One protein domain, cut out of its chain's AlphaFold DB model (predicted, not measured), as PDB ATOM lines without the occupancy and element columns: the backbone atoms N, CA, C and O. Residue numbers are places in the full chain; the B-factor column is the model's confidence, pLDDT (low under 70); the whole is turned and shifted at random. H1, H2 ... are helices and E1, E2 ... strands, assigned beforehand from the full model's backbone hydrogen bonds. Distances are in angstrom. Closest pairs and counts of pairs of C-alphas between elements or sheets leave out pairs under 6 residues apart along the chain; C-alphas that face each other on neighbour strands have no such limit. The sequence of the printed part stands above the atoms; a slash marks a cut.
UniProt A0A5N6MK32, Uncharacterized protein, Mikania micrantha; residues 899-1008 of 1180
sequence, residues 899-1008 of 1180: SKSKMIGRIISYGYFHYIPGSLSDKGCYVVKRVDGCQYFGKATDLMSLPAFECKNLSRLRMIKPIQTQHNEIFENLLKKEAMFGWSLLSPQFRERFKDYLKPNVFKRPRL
ATOM      1  N   SER A 899     246.570 242.247 244.935       32.50
ATOM      2  CA  SER A 899     245.501 241.239 245.001       32.50
ATOM      3  C   SER A 899     244.327 241.562 244.066       32.50
ATOM      4  O   SER A 899     243.637 242.557 244.255       32.50
ATOM      5  N   LYS A 900     243.982 240.639 243.148       33.72
ATOM      6  CA  LYS A 900     242.726 240.680 242.350       33.72
ATOM      7  C   LYS A 900     241.447 240.738 243.200       33.72
ATOM      8  O   LYS A 900     240.356 240.830 242.660       33.72
ATOM      9  N   SER A 901     241.571 240.467 244.497       43.12
ATOM     10  CA  SER A 901     240.926 241.166 245.617       43.12
ATOM     11  C   SER A 901     240.864 240.224 246.817       43.12
ATOM     12  O   SER A 901     240.559 239.033 246.684       43.12
ATOM     13  N   LYS A 902     241.160 240.785 247.981       40.78
ATOM     14  CA  LYS A 902     240.350 240.678 249.197       40.78
ATOM     15  C   LYS A 902     240.418 242.073 249.864       40.78
ATOM     16  O   LYS A 902     241.180 242.918 249.400       40.78
ATOM     17  N   MET A 903     239.590 242.314 250.873       48.44
ATOM     18  CA  MET A 903     239.263 243.642 251.409       48.44
ATOM     19  C   MET A 903     240.014 243.964 252.699       48.44
ATOM     20  O   MET A 903     239.719 243.335 253.710       48.44
ATOM     21  N   ILE A 904     241.008 244.853 252.641       51.44
ATOM     22  CA  ILE A 904     241.952 245.180 253.730       51.44
ATOM     23  C   ILE A 904     242.800 246.409 253.353       51.44
ATOM     24  O   ILE A 904     242.794 246.817 252.192       51.44
ATOM     25  N   GLY A 905     243.496 246.986 254.343       57.75
ATOM     26  CA  GLY A 905     244.132 248.308 254.295       57.75
ATOM     27  C   GLY A 905     243.109 249.411 254.599       57.75
ATOM     28  O   GLY A 905     242.042 249.437 253.982       57.75
ATOM     29  N   ARG A 906     243.390 250.315 255.550       74.38
ATOM     30  CA  ARG A 906     242.516 251.483 255.798       74.38
ATOM     31  C   ARG A 906     242.536 252.397 254.561       74.38
ATOM     32  O   ARG A 906     243.581 252.536 253.926       74.38
ATOM     33  N   ILE A 907     241.387 252.972 254.197       85.31
ATOM     34  CA  ILE A 907     241.279 253.931 253.084       85.31
ATOM     35  C   ILE A 907     241.836 255.272 253.557       85.31
ATOM     36  O   ILE A 907     241.396 255.761 254.592       85.31
ATOM     37  N   ILE A 908     242.780 255.835 252.802       84.25
ATOM     38  CA  ILE A 908     243.373 257.154 253.059       84.25
ATOM     39  C   ILE A 908     242.599 258.214 252.267       84.25
ATOM     40  O   ILE A 908     242.040 259.138 252.838       84.25
ATOM     41  N   SER A 909     242.512 258.045 250.947       88.00
ATOM     42  CA  SER A 909     241.828 258.978 250.050       88.00
ATOM     43  C   SER A 909     241.207 258.248 248.856       88.00
ATOM     44  O   SER A 909     241.431 257.053 248.641       88.00
ATOM     45  N   TYR A 910     240.383 258.944 248.076       90.38
ATOM     46  CA  TYR A 910     239.825 258.418 246.832       90.38
ATOM     47  C   TYR A 910     239.556 259.542 245.834       90.38
ATOM     48  O   TYR A 910     239.366 260.694 246.220       90.38
ATOM     49  N   GLY A 911     239.516 259.207 244.549       86.12
ATOM     50  CA  GLY A 911     239.252 260.167 243.484       86.12
ATOM     51  C   GLY A 911     238.733 259.530 242.208       86.12
ATOM     52  O   GLY A 911     238.676 258.305 242.093       86.12
ATOM     53  N   TYR A 912     238.380 260.365 241.236       83.31
ATOM     54  CA  TYR A 912     237.966 259.929 239.904       83.31
ATOM     55  C   TYR A 912     238.888 260.497 238.825       83.31
ATOM     56  O   TYR A 912     239.055 261.710 238.714       83.31
ATOM     57  N   PHE A 913     239.455 259.617 238.003       76.81
ATOM     58  CA  PHE A 913     240.487 259.953 237.024       76.81
ATOM     59  C   PHE A 913     240.025 259.571 235.614       76.81
ATOM     60  O   PHE A 913     239.739 258.405 235.335       76.81
ATOM     61  N   HIS A 914     239.944 260.564 234.725       65.00
ATOM     62  CA  HIS A 914     239.636 260.378 233.304       65.00
ATOM     63  C   HIS A 914     240.856 259.845 232.527       65.00
ATOM     64  O   HIS A 914     241.986 259.922 233.006       65.00
ATOM     65  N   TYR A 915     240.621 259.333 231.313       55.69
ATOM     66  CA  TYR A 915     241.656 258.977 230.328       55.69
ATOM     67  C   TYR A 915     242.789 258.073 230.856       55.69
ATOM     68  O   TYR A 915     243.974 258.378 230.711       55.69
ATOM     69  N   ILE A 916     242.428 256.918 231.430       53.78
ATOM     70  CA  ILE A 916     243.381 255.830 231.694       53.78
ATOM     71  C   ILE A 916     243.248 254.760 230.589       53.78
ATOM     72  O   ILE A 916     242.217 254.079 230.535       53.78
ATOM     73  N   PRO A 917     244.248 254.598 229.697       39.53
ATOM     74  CA  PRO A 917     244.183 253.658 228.579       39.53
ATOM     75  C   PRO A 917     243.825 252.214 228.965       39.53
ATOM     76  O   PRO A 917     244.171 251.694 230.026       39.53
ATOM     77  N   GLY A 918     243.126 251.507 228.077       45.66
ATOM     78  CA  GLY A 918     242.763 250.101 228.296       45.66
ATOM     79  C   GLY A 918     241.710 249.849 229.388       45.66
ATOM     80  O   GLY A 918     241.387 248.688 229.639       45.66
ATOM     81  N   SER A 919     241.139 250.897 229.993       41.72
ATOM     82  CA  SER A 919     239.723 250.866 230.381       41.72
ATOM     83  C   SER A 919     238.845 250.808 229.116       41.72
ATOM     84  O   SER A 919     239.328 251.024 228.002       41.72
ATOM     85  N   LEU A 920     237.555 250.505 229.270       38.47
ATOM     86  CA  LEU A 920     236.589 250.554 228.166       38.47
ATOM     87  C   LEU A 920     236.445 252.001 227.667       38.47
ATOM     88  O   LEU A 920     236.017 252.848 228.446       38.47
ATOM     89  N   SER A 921     236.803 252.230 226.396       41.94
ATOM     90  CA  SER A 921     236.525 253.415 225.554       41.94
ATOM     91  C   SER A 921     236.103 254.688 226.307       41.94
ATOM     92  O   SER A 921     234.944 254.827 226.716       41.94
ATOM     93  N   ASP A 922     237.056 255.611 226.442       51.09
ATOM     94  CA  ASP A 922     236.832 257.037 226.734       51.09
ATOM     95  C   ASP A 922     236.211 257.355 228.106       51.09
ATOM     96  O   ASP A 922     235.822 258.487 228.390       51.09
ATOM     97  N   LYS A 923     236.162 256.364 229.005       58.09
ATOM     98  CA  LYS A 923     235.570 256.492 230.344       58.09
ATOM     99  C   LYS A 923     236.626 256.364 231.439       58.09
ATOM    100  O   LYS A 923     237.493 255.487 231.409       58.09
ATOM    101  N   GLY A 924     236.547 257.283 232.401       68.75
ATOM    102  CA  GLY A 924     237.416 257.326 233.573       68.75
ATOM    103  C   GLY A 924     237.144 256.196 234.564       68.75
ATOM    104  O   GLY A 924     236.325 255.311 234.325       68.75
ATOM    105  N   CYS A 925     237.849 256.221 235.691       78.12
ATOM    106  CA  CYS A 925     237.677 255.242 236.758       78.12
ATOM    107  C   CYS A 925     237.838 255.878 238.144       78.12
ATOM    108  O   CYS A 925     238.535 256.883 238.308       78.12
ATOM    109  N   TYR A 926     237.213 255.264 239.147       82.56
ATOM    110  CA  TYR A 926     237.406 255.622 240.548       82.56
ATOM    111  C   TYR A 926     238.625 254.886 241.105       82.56
ATOM    112  O   TYR A 926     238.753 253.667 240.957       82.56
ATOM    113  N   VAL A 927     239.508 255.621 241.774       85.12
ATOM    114  CA  VAL A 927     240.705 255.101 242.439       85.12
ATOM    115  C   VAL A 927     240.533 255.290 243.941       85.12
ATOM    116  O   VAL A 927     240.312 256.406 244.400       85.12
ATOM    117  N   VAL A 928     240.637 254.205 244.709       87.31
ATOM    118  CA  VAL A 928     240.617 254.223 246.179       87.31
ATOM    119  C   VAL A 928     242.023 253.916 246.674       87.31
ATOM    120  O   VAL A 928     242.524 252.807 246.463       87.31
ATOM    121  N   LYS A 929     242.661 254.890 247.325       85.75
ATOM    122  CA  LYS A 929     243.993 254.767 247.914       85.75
ATOM    123  C   LYS A 929     243.893 254.227 249.335       85.75
ATOM    124  O   LYS A 929     243.143 254.742 250.164       85.75
ATOM    125  N   ARG A 930     244.672 253.191 249.627       83.94
ATOM    126  CA  ARG A 930     244.840 252.622 250.967       83.94
ATOM    127  C   ARG A 930     246.303 252.710 251.379       83.94
ATOM    128  O   ARG A 930     247.168 252.955 250.542       83.94
ATOM    129  N   VAL A 931     246.558 252.439 252.657       74.06
ATOM    130  CA  VAL A 931     247.910 252.232 253.215       74.06
ATOM    131  C   VAL A 931     248.731 251.281 252.333       74.06
ATOM    132  O   VAL A 931     249.827 251.616 251.891       74.06
ATOM    133  N   ASP A 932     248.130 250.137 251.988       63.94
ATOM    134  CA  ASP A 932     248.729 249.062 251.189       63.94
ATOM    135  C   ASP A 932     248.474 249.241 249.667       63.94
ATOM    136  O   ASP A 932     248.233 248.271 248.942       63.94
ATOM    137  N   GLY A 933     248.464 250.487 249.175       73.00
ATOM    138  CA  GLY A 933     248.301 250.836 247.756       73.00
ATOM    139  C   GLY A 933     246.853 250.965 247.250       73.00
ATOM    140  O   GLY A 933     245.885 250.979 248.012       73.00
ATOM    141  N   CYS A 934     246.694 251.110 245.929       78.94
ATOM    142  CA  CYS A 934     245.439 251.557 245.310       78.94
ATOM    143  C   CYS A 934     244.572 250.443 244.687       78.94
ATOM    144  O   CYS A 934     245.056 249.448 244.140       78.94
ATOM    145  N   GLN A 935     243.253 250.661 244.711       81.12
ATOM    146  CA  GLN A 935     242.225 249.860 244.038       81.12
ATOM    147  C   GLN A 935     241.527 250.685 242.950       81.12
ATOM    148  O   GLN A 935     241.242 251.860 243.160       81.12
ATOM    149  N   TYR A 936     241.210 250.054 241.816       81.56
ATOM    150  CA  TYR A 936     240.651 250.708 240.629       81.56
ATOM    151  C   TYR A 936     239.267 250.128 240.291       81.56
ATOM    152  O   TYR A 936     239.140 248.913 240.119       81.56
ATOM    153  N   PHE A 937     238.251 250.984 240.161       82.50
ATOM    154  CA  PHE A 937     236.838 250.640 239.946       82.50
ATOM    155  C   PHE A 937     236.299 251.356 238.700       82.50
ATOM    156  O   PHE A 937     236.516 252.556 238.541       82.50
ATOM    157  N   GLY A 938     235.601 250.647 237.807       73.38
ATOM    158  CA  GLY A 938     235.199 251.204 236.508       73.38
ATOM    159  C   GLY A 938     234.020 252.169 236.574       73.38
ATOM    160  O   GLY A 938     233.998 253.171 235.869       73.38
ATOM    161  N   LYS A 939     233.039 251.877 237.427       76.56
ATOM    162  CA  LYS A 939     231.808 252.659 237.589       76.56
ATOM    163  C   LYS A 939     231.592 253.053 239.047       76.56
ATOM    164  O   LYS A 939     232.053 252.370 239.958       76.56
ATOM    165  N   ALA A 940     230.778 254.082 239.269       75.88
ATOM    166  CA  ALA A 940     230.282 254.446 240.599       75.88
ATOM    167  C   ALA A 940     229.584 253.260 241.305       75.88
ATOM    168  O   ALA A 940     229.756 253.041 242.501       75.88
ATOM    169  N   THR A 941     228.877 252.419 240.540       77.44
ATOM    170  CA  THR A 941     228.261 251.171 241.022       77.44
ATOM    171  C   THR A 941     229.280 250.130 241.491       77.44
ATOM    172  O   THR A 941     228.977 249.343 242.382       77.44
ATOM    173  N   ASP A 942     230.495 250.112 240.933       82.69
ATOM    174  CA  ASP A 942     231.527 249.147 241.325       82.69
ATOM    175  C   ASP A 942     232.097 249.465 242.714       82.69
ATOM    176  O   ASP A 942     232.476 248.544 243.437       82.69
ATOM    177  N   LEU A 943     232.083 250.733 243.144       83.38
ATOM    178  CA  LEU A 943     232.404 251.104 244.529       83.38
ATOM    179  C   LEU A 943     231.407 250.495 245.529       83.38
ATOM    180  O   LEU A 943     231.800 250.149 246.636       83.38
ATOM    181  N   MET A 944     230.149 250.259 245.140       85.25
ATOM    182  CA  MET A 944     229.167 249.574 246.000       85.25
ATOM    183  C   MET A 944     229.417 248.061 246.120       85.25
ATOM    184  O   MET A 944     228.776 247.375 246.910       85.25
ATOM    185  N   SER A 945     230.420 247.519 245.424       84.44
ATOM    186  CA  SER A 945     230.942 246.187 245.750       84.44
ATOM    187  C   SER A 945     231.792 246.165 247.035       84.44
ATOM    188  O   SER A 945     232.164 245.082 247.493       84.44
ATOM    189  N   LEU A 946     232.081 247.326 247.639       85.06
ATOM    190  CA  LEU A 946     232.666 247.455 248.975       85.06
ATOM    191  C   LEU A 946     231.600 247.245 250.078       85.06
ATOM    192  O   LEU A 946     230.409 247.472 249.849       85.06
ATOM    193  N   PRO A 947     231.995 246.834 251.297       85.31
ATOM    194  CA  PRO A 947     231.112 246.797 252.459       85.31
ATOM    195  C   PRO A 947     230.547 248.171 252.829       85.31
ATOM    196  O   PRO A 947     231.257 249.174 252.769       85.31
ATOM    197  N   ALA A 948     229.318 248.203 253.349       82.62
ATOM    198  CA  ALA A 948     228.635 249.432 253.765       82.62
ATOM    199  C   ALA A 948     229.443 250.294 254.760       82.62
ATOM    200  O   ALA A 948     229.365 251.522 254.721       82.62
ATOM    201  N   PHE A 949     230.258 249.674 255.624       82.00
ATOM    202  CA  PHE A 949     231.123 250.405 256.561       82.00
ATOM    203  C   PHE A 949     232.298 251.119 255.870       82.00
ATOM    204  O   PHE A 949     232.745 252.150 256.360       82.00
ATOM    205  N   GLU A 950     232.782 250.617 254.729       85.44
ATOM    206  CA  GLU A 950     233.801 251.312 253.937       85.44
ATOM    207  C   GLU A 950     233.192 252.365 253.015       85.44
ATOM    208  O   GLU A 950     233.759 253.447 252.901       85.44
ATOM    209  N   CYS A 951     232.008 252.122 252.444       84.69
ATOM    210  CA  CYS A 951     231.270 253.170 251.732       84.69
ATOM    211  C   CYS A 951     230.956 254.361 252.660       84.69
ATOM    212  O   CYS A 951     231.056 255.510 252.237       84.69
ATOM    213  N   LYS A 952     230.692 254.100 253.952       84.00
ATOM    214  CA  LYS A 952     230.549 255.122 255.008       84.00
ATOM    215  C   LYS A 952     231.866 255.794 255.439       84.00
ATOM    216  O   LYS A 952     231.833 256.835 256.089       84.00
ATOM    217  N   ASN A 953     233.023 255.230 255.090       84.31
ATOM    218  CA  ASN A 953     234.314 255.905 255.247       84.31
ATOM    219  C   ASN A 953     234.649 256.740 254.003       84.31
ATOM    220  O   ASN A 953     235.058 257.886 254.148       84.31
ATOM    221  N   LEU A 954     234.369 256.240 252.794       87.75
ATOM    222  CA  LEU A 954     234.453 257.032 251.560       87.75
ATOM    223  C   LEU A 954     233.560 258.282 251.621       87.75
ATOM    224  O   LEU A 954     234.001 259.359 251.240       87.75
ATOM    225  N   SER A 955     232.347 258.178 252.175       86.44
ATOM    226  CA  SER A 955     231.443 259.325 252.337       86.44
ATOM    227  C   SER A 955     231.954 260.408 253.302       86.44
ATOM    228  O   SER A 955     231.443 261.523 253.276       86.44
ATOM    229  N   ARG A 956     232.918 260.092 254.181       84.19
ATOM    230  CA  ARG A 956     233.549 261.052 255.107       84.19
ATOM    231  C   ARG A 956     234.720 261.799 254.469       84.19
ATOM    232  O   ARG A 956     235.032 262.905 254.890       84.19
ATOM    233  N   LEU A 957     235.350 261.201 253.462       84.88
ATOM    234  CA  LEU A 957     236.486 261.769 252.745       84.88
ATOM    235  C   LEU A 957     235.992 262.677 251.600       84.88
ATOM    236  O   LEU A 957     234.982 262.388 250.951       84.88
ATOM    237  N   ARG A 958     236.720 263.765 251.316       84.00
ATOM    238  CA  ARG A 958     236.512 264.577 250.102       84.00
ATOM    239  C   ARG A 958     237.004 263.782 248.888       84.00
ATOM    240  O   ARG A 958     238.119 263.264 248.914       84.00
ATOM    241  N   MET A 959     236.208 263.704 247.821       84.19
ATOM    242  CA  MET A 959     236.653 263.032 246.594       84.19
ATOM    243  C   MET A 959     237.627 263.916 245.799       84.19
ATOM    244  O   MET A 959     237.308 265.058 245.469       84.19
ATOM    245  N   ILE A 960     238.786 263.368 245.430       84.19
ATOM    246  CA  ILE A 960     239.773 264.024 244.560       84.19
ATOM    247  C   ILE A 960     239.234 264.050 243.120       84.19
ATOM    248  O   ILE A 960     238.884 263.012 242.549       84.19
ATOM    249  N   LYS A 961     239.162 265.246 242.527       76.81
ATOM    250  CA  LYS A 961     238.601 265.496 241.189       76.81
ATOM    251  C   LYS A 961     239.596 266.321 240.354       76.81
ATOM    252  O   LYS A 961     239.491 267.540 240.345       76.81
ATOM    253  N   PRO A 962     240.543 265.696 239.627       67.38
ATOM    254  CA  PRO A 962     241.445 266.417 238.719       67.38
ATOM    255  C   PRO A 962     240.714 267.041 237.523       67.38
ATOM    256  O   PRO A 962     241.236 267.936 236.875       67.38
ATOM    257  N   ILE A 963     239.516 266.535 237.217       66.81
ATOM    258  CA  ILE A 963     238.533 267.169 236.340       66.81
ATOM    259  C   ILE A 963     237.201 267.095 237.084       66.81
ATOM    260  O   ILE A 963     236.708 266.001 237.393       66.81
ATOM    261  N   GLN A 964     236.645 268.259 237.395       66.06
ATOM    262  CA  GLN A 964     235.351 268.405 238.041       66.06
ATOM    263  C   GLN A 964     234.238 268.166 237.011       66.06
ATOM    264  O   GLN A 964     234.294 268.673 235.895       66.06
ATOM    265  N   THR A 965     233.253 267.336 237.359       72.38
ATOM    266  CA  THR A 965     232.091 267.054 236.505       72.38
ATOM    267  C   THR A 965     230.846 266.894 237.367       72.38
ATOM    268  O   THR A 965     230.911 266.336 238.468       72.38
ATOM    269  N   GLN A 966     229.698 267.309 236.832       71.31
ATOM    270  CA  GLN A 966     228.405 267.244 237.520       71.31
ATOM    271  C   GLN A 966     228.083 265.820 238.017       71.31
ATOM    272  O   GLN A 966     227.641 265.634 239.148       71.31
ATOM    273  N   HIS A 967     228.400 264.789 237.223       69.56
ATOM    274  CA  HIS A 967     228.279 263.376 237.613       69.56
ATOM    275  C   HIS A 967     229.053 263.040 238.901       69.56
ATOM    276  O   HIS A 967     228.556 262.318 239.764       69.56
ATOM    277  N   ASN A 968     230.269 263.569 239.049       74.38
ATOM    278  CA  ASN A 968     231.137 263.283 240.189       74.38
ATOM    279  C   ASN A 968     230.710 264.024 241.462       74.38
ATOM    280  O   ASN A 968     230.890 263.501 242.560       74.38
ATOM    281  N   GLU A 969     230.114 265.206 241.334       79.25
ATOM    282  CA  GLU A 969     229.474 265.916 242.449       79.25
ATOM    283  C   GLU A 969     228.175 265.245 242.882       79.25
ATOM    284  O   GLU A 969     227.992 264.985 244.070       79.25
ATOM    285  N   ILE A 970     227.305 264.895 241.926       78.38
ATOM    286  CA  ILE A 970     226.073 264.144 242.186       78.38
ATOM    287  C   ILE A 970     226.408 262.828 242.896       78.38
ATOM    288  O   ILE A 970     225.771 262.511 243.897       78.38
ATOM    289  N   PHE A 971     227.433 262.095 242.448       82.69
ATOM    290  CA  PHE A 971     227.849 260.854 243.102       82.69
ATOM    291  C   PHE A 971     228.399 261.068 244.521       82.69
ATOM    292  O   PHE A 971     228.001 260.341 245.427       82.69
ATOM    293  N   GLU A 972     229.268 262.058 244.752       85.38
ATOM    294  CA  GLU A 972     229.794 262.341 246.097       85.38
ATOM    295  C   GLU A 972     228.678 262.778 247.064       85.38
ATOM    296  O   GLU A 972     228.618 262.316 248.207       85.38
ATOM    297  N   ASN A 973     227.753 263.619 246.599       84.81
ATOM    298  CA  ASN A 973     226.620 264.096 247.389       84.81
ATOM    299  C   ASN A 973     225.581 262.992 247.641       84.81
ATOM    300  O   ASN A 973     225.024 262.917 248.738       84.81
ATOM    301  N   LEU A 974     225.354 262.099 246.671       83.38
ATOM    302  CA  LEU A 974     224.543 260.894 246.849       83.38
ATOM    303  C   LEU A 974     225.190 259.954 247.874       83.38
ATOM    304  O   LEU A 974     224.529 259.552 248.821       83.38
ATOM    305  N   LEU A 975     226.489 259.670 247.749       86.62
ATOM    306  CA  LEU A 975     227.236 258.813 248.675       86.62
ATOM    307  C   LEU A 975     227.183 259.335 250.123       86.62
ATOM    308  O   LEU A 975     227.036 258.546 251.057       86.62
ATOM    309  N   LYS A 976     227.242 260.660 250.312       88.38
ATOM    310  CA  LYS A 976     227.057 261.322 251.617       88.38
ATOM    311  C   LYS A 976     225.639 261.145 252.164       88.38
ATOM    312  O   LYS A 976     225.492 260.703 253.303       88.38
ATOM    313  N   LYS A 977     224.604 261.411 251.358       84.00
ATOM    314  CA  LYS A 977     223.194 261.231 251.757       84.00
ATOM    315  C   LYS A 977     222.878 259.769 252.097       84.00
ATOM    316  O   LYS A 977     222.347 259.488 253.167       84.00
ATOM    317  N   GLU A 978     223.270 258.828 251.248       84.62
ATOM    318  CA  GLU A 978     223.008 257.392 251.417       84.62
ATOM    319  C   GLU A 978     223.652 256.812 252.687       84.62
ATOM    320  O   GLU A 978     223.018 256.042 253.414       84.62
ATOM    321  N   ALA A 979     224.873 257.250 253.022       85.75
ATOM    322  CA  ALA A 979     225.574 256.857 254.246       85.75
ATOM    323  C   ALA A 979     224.943 257.404 255.547       85.75
ATOM    324  O   ALA A 979     225.260 256.908 256.643       85.75
ATOM    325  N   MET A 980     224.067 258.410 255.438       80.12
ATOM    326  CA  MET A 980     223.252 258.954 256.529       80.12
ATOM    327  C   MET A 980     221.871 258.289 256.595       80.12
ATOM    328  O   MET A 980     221.478 257.842 257.669       80.12
ATOM    329  N   PHE A 981     221.165 258.185 255.464       77.50
ATOM    330  CA  PHE A 981     219.759 257.754 255.407       77.50
ATOM    331  C   PHE A 981     219.538 256.245 255.218       77.50
ATOM    332  O   PHE A 981     218.403 255.787 255.310       77.50
ATOM    333  N   GLY A 982     220.603 255.453 255.043       73.25
ATOM    334  CA  GLY A 982     220.534 253.997 255.200       73.25
ATOM    335  C   GLY A 982     220.538 253.176 253.913       73.25
ATOM    336  O   GLY A 982     220.031 252.057 253.939       73.25
ATOM    337  N   TRP A 983     221.172 253.673 252.845       82.75
ATOM    338  CA  TRP A 983     221.505 252.889 251.643       82.75
ATOM    339  C   TRP A 983     220.284 252.356 250.860       82.75
ATOM    340  O   TRP A 983     220.103 251.146 250.701       82.75
ATOM    341  N   SER A 984     219.427 253.269 250.391       72.75
ATOM    342  CA  SER A 984     218.192 252.973 249.651       72.75
ATOM    343  C   SER A 984     218.326 253.106 248.127       72.75
ATOM    344  O   SER A 984     217.662 252.366 247.401       72.75
ATOM    345  N   LEU A 985     219.191 253.998 247.632       72.19
ATOM    346  CA  LEU A 985     219.516 254.182 246.208       72.19
ATOM    347  C   LEU A 985     220.864 253.548 245.839       72.19
ATOM    348  O   LEU A 985     221.040 253.044 244.729       72.19
ATOM    349  N   LEU A 986     221.825 253.557 246.765       78.06
ATOM    350  CA  LEU A 986     223.096 252.849 246.649       78.06
ATOM    351  C   LEU A 986     223.040 251.585 247.509       78.06
ATOM    352  O   LEU A 986     222.811 251.670 248.709       78.06
ATOM    353  N   SER A 987     223.295 250.417 246.917       80.19
ATOM    354  CA  SER A 987     223.252 249.120 247.616       80.19
ATOM    355  C   SER A 987     224.662 248.548 247.862       80.19
ATOM    356  O   SER A 987     225.112 247.698 247.089       80.19
ATOM    357  N   PRO A 988     225.397 248.999 248.900       84.62
ATOM    358  CA  PRO A 988     226.692 248.440 249.262       84.62
ATOM    359  C   PRO A 988     226.560 247.048 249.894       84.62
ATOM    360  O   PRO A 988     225.471 246.598 250.258       84.62
ATOM    361  N   GLN A 989     227.680 246.353 250.091       81.38
ATOM    362  CA  GLN A 989     227.652 245.026 250.703       81.38
ATOM    363  C   GLN A 989     227.331 245.054 252.206       81.38
ATOM    364  O   GLN A 989     228.079 245.607 253.016       81.38
ATOM    365  N   PHE A 990     226.283 244.327 252.592       78.12
ATOM    366  CA  PHE A 990     225.958 244.006 253.983       78.12
ATOM    367  C   PHE A 990     226.320 242.554 254.318       78.12
ATOM    368  O   PHE A 990     226.314 241.678 253.454       78.12
ATOM    369  N   ARG A 991     226.639 242.288 255.590       64.31
ATOM    370  CA  ARG A 991     227.054 240.960 256.059       64.31
ATOM    371  C   ARG A 991     225.909 240.207 256.731       64.31
ATOM    372  O   ARG A 991     225.502 240.544 257.839       64.31
ATOM    373  N   GLU A 992     225.478 239.108 256.120       58.38
ATOM    374  CA  GLU A 992     224.726 238.071 256.832       58.38
ATOM    375  C   GLU A 992     225.617 237.387 257.885       58.38
ATOM    376  O   GLU A 992     226.794 237.122 257.630       58.38
ATOM    377  N   ARG A 993     225.053 237.053 259.056       47.19
ATOM    378  CA  ARG A 993     225.801 236.677 260.281       47.19
ATOM    379  C   ARG A 993     226.839 235.549 260.116       47.19
ATOM    380  O   ARG A 993     227.784 235.501 260.896       47.19
ATOM    381  N   PHE A 994     226.690 234.684 259.110       42.78
ATOM    382  CA  PHE A 994     227.541 233.507 258.874       42.78
ATOM    383  C   PHE A 994     228.193 233.457 257.477       42.78
ATOM    384  O   PHE A 994     228.636 232.393 257.049       42.78
ATOM    385  N   LYS A 995     228.272 234.586 256.756       55.75
ATOM    386  CA  LYS A 995     228.960 234.683 255.453       55.75
ATOM    387  C   LYS A 995     230.157 235.643 255.510       55.75
ATOM    388  O   LYS A 995     230.205 236.565 256.331       55.75
ATOM    389  N   ASP A 996     231.128 235.409 254.631       64.44
ATOM    390  CA  ASP A 996     232.206 236.355 254.316       64.44
ATOM    391  C   ASP A 996     231.715 237.392 253.294       64.44
ATOM    392  O   ASP A 996     230.832 237.103 252.484       64.44
ATOM    393  N   TYR A 997     232.324 238.582 253.289       70.12
ATOM    394  CA  TYR A 997     232.097 239.569 252.230       70.12
ATOM    395  C   TYR A 997     232.548 239.030 250.864       70.12
ATOM    396  O   TYR A 997     233.630 238.450 250.718       70.12
ATOM    397  N   LEU A 998     231.722 239.269 249.847       71.25
ATOM    398  CA  LEU A 998     232.024 238.977 248.457       71.25
ATOM    399  C   LEU A 998     233.160 239.858 247.929       71.25
ATOM    400  O   LEU A 998     233.435 240.965 248.388       71.25
ATOM    401  N   LYS A 999     233.797 239.313 246.900       73.56
ATOM    402  CA  LYS A 999     234.839 239.892 246.055       73.56
ATOM    403  C   LYS A 999     234.422 241.271 245.488       73.56
ATOM    404  O   LYS A 999     233.522 241.287 244.653       73.56
ATOM    405  N   PRO A1000     235.095 242.391 245.826       76.94
ATOM    406  CA  PRO A1000     234.863 243.658 245.132       76.94
ATOM    407  C   PRO A1000     235.174 243.570 243.634       76.94
ATOM    408  O   PRO A1000     236.128 242.885 243.239       76.94
ATOM    409  N   ASN A1001     234.404 244.298 242.826       79.12
ATOM    410  CA  ASN A1001     234.542 244.396 241.377       79.12
ATOM    411  C   ASN A1001     235.618 245.426 240.993       79.12
ATOM    412  O   ASN A1001     235.327 246.530 240.545       79.12
ATOM    413  N   VAL A1002     236.882 245.060 241.211       74.25
ATOM    414  CA  VAL A1002     238.043 245.875 240.822       74.25
ATOM    415  C   VAL A1002     238.581 245.469 239.452       74.25
ATOM    416  O   VAL A1002     238.667 244.280 239.121       74.25
ATOM    417  N   PHE A1003     239.026 246.451 238.668       67.25
ATOM    418  CA  PHE A1003     239.745 246.190 237.427       67.25
ATOM    419  C   PHE A1003     241.041 245.411 237.688       67.25
ATOM    420  O   PHE A1003     241.769 245.626 238.660       67.25
ATOM    421  N   LYS A1004     241.401 244.540 236.737       56.00
ATOM    422  CA  LYS A1004     242.800 244.127 236.570       56.00
ATOM    423  C   LYS A1004     243.519 245.369 236.034       56.00
ATOM    424  O   LYS A1004     243.297 245.670 234.870       56.00
ATOM    425  N   ARG A1005     244.264 246.075 236.900       55.22
ATOM    426  CA  ARG A1005     245.033 247.319 236.651       55.22
ATOM    427  C   ARG A1005     244.895 247.897 235.227       55.22
ATOM    428  O   ARG A1005     245.461 247.300 234.308       55.22
ATOM    429  N   PRO A1006     244.197 249.033 235.039       52.69
ATOM    430  CA  PRO A1006     244.134 249.674 233.727       52.69
ATOM    431  C   PRO A1006     245.550 250.061 233.260       52.69
ATOM    432  O   PRO A1006     246.454 250.216 234.087       52.69
ATOM    433  N   ARG A1007     245.769 250.191 231.943       51.88
ATOM    434  CA  ARG A1007     247.082 250.602 231.422       51.88
ATOM    435  C   ARG A1007     247.262 252.066 231.804       51.88
ATOM    436  O   ARG A1007     246.512 252.913 231.342       51.88
ATOM    437  N   LEU A1008     248.193 252.328 232.714       56.31
ATOM    438  CA  LEU A1008     248.289 253.596 233.435       56.31
ATOM    439  C   LEU A1008     248.365 254.793 232.469       56.31
ATOM    440  O   LEU A1008     248.902 254.675 231.366       56.31
TER     441      LEU A1008
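AT A GLANCE: This is residues 899 to 1008 of the 1180 residues of an uncharacterized protein of Mikania micrantha (UniProt A0A5N6MK32). Picture a small sheet of three antiparallel strands with two short helices, H1 and H2, grazing it, and a long helix, H3, farther out, packed on H2 by its residues 975 to 979. After H3 a long tail with no named element, residues 982 to 1008, completes the printed part. The 110 printed residues hold three named strands and three named helices, in the order E1 E2 E3 H1 H2 H3; the sheet's order is E1 - E2 - E3. The class is mixed, helices and strands, though under half of the residues are in named elements. The whole is compact, with a radius of gyration of the C-alphas of 13.6 A and spans of 40 by 30 by 24 A.

HOW THE PARTS SIT: Begin with the sheet, where E1, residues 907 to 913, E2, residues 925 to 930, and E3, residues 933 to 937, form a meander, each strand the antiparallel neighbour of the one before. In the hairpin of E1 and E2, look for N 911 and O 927, 2.9 A apart and within hydrogen-bond range; in the hairpin of E2 and E3, find N 928 and O 935, also 2.9 A apart. E1 and E3 are the edge strands, and residues 910 to 911 of E1 also pair, parallel, with residues 959 to 960. H1, residues 940 to 943, only grazes the sheet; its closest C-alphas to E3 are those of Leu 943 and Phe 937, 6.4 A apart. H2, residues 948 to 954, also only grazes the sheet, with residues 950 to 954; C-alphas 954 and 910, its closest to E1, are 7.3 A apart. H3, residues 966 to 981, is not on the sheet, and its centre is the farthest of the elements' centres from the mean of all C-alphas, at 12.1 A. It touches H2 with residues 975 to 979 alone, the closest C-alphas being those of Lys 952 and Ala 979, 5.3 A apart. They run opposite ways at a steep tilt of 47 degrees. H1 and H3 are close but not clearly touching, with C-alphas 940 and 971 the closest at 7.3 A. H3 is apart from E2 and E3. Every O i to N i+4 pair is within hydrogen-bond range in H2 and H3; H1 is too short for such a pair.

IN THESE COORDINATES: Find C-alpha 907 at (241.279, 253.931, 253.084); from there E1 runs 17.2 A to C-alpha 913. E2 spans 16.1 A and E3 13.9 A, while H1 spans 5.6 A and H2 9.8 A. H3 starts at C-alpha 966, (228.405, 267.244, 237.520), and runs 22.0 A to C-alpha 981 at (219.759, 257.754, 255.407).

THE WHOLE: The C-alphas of Ile 963 and Phe 994 are the two farthest apart, at 42.0 A. The printed part has no cut. The links from E1 to E2 and from H2 to H3 are long, 11 residues each. Check the B-factor column: mean pLDDT of the printed part is 72.3, and residues 899 to 905, 914 to 924, 991 to 996 and 1003 to 1008 are among those under 70.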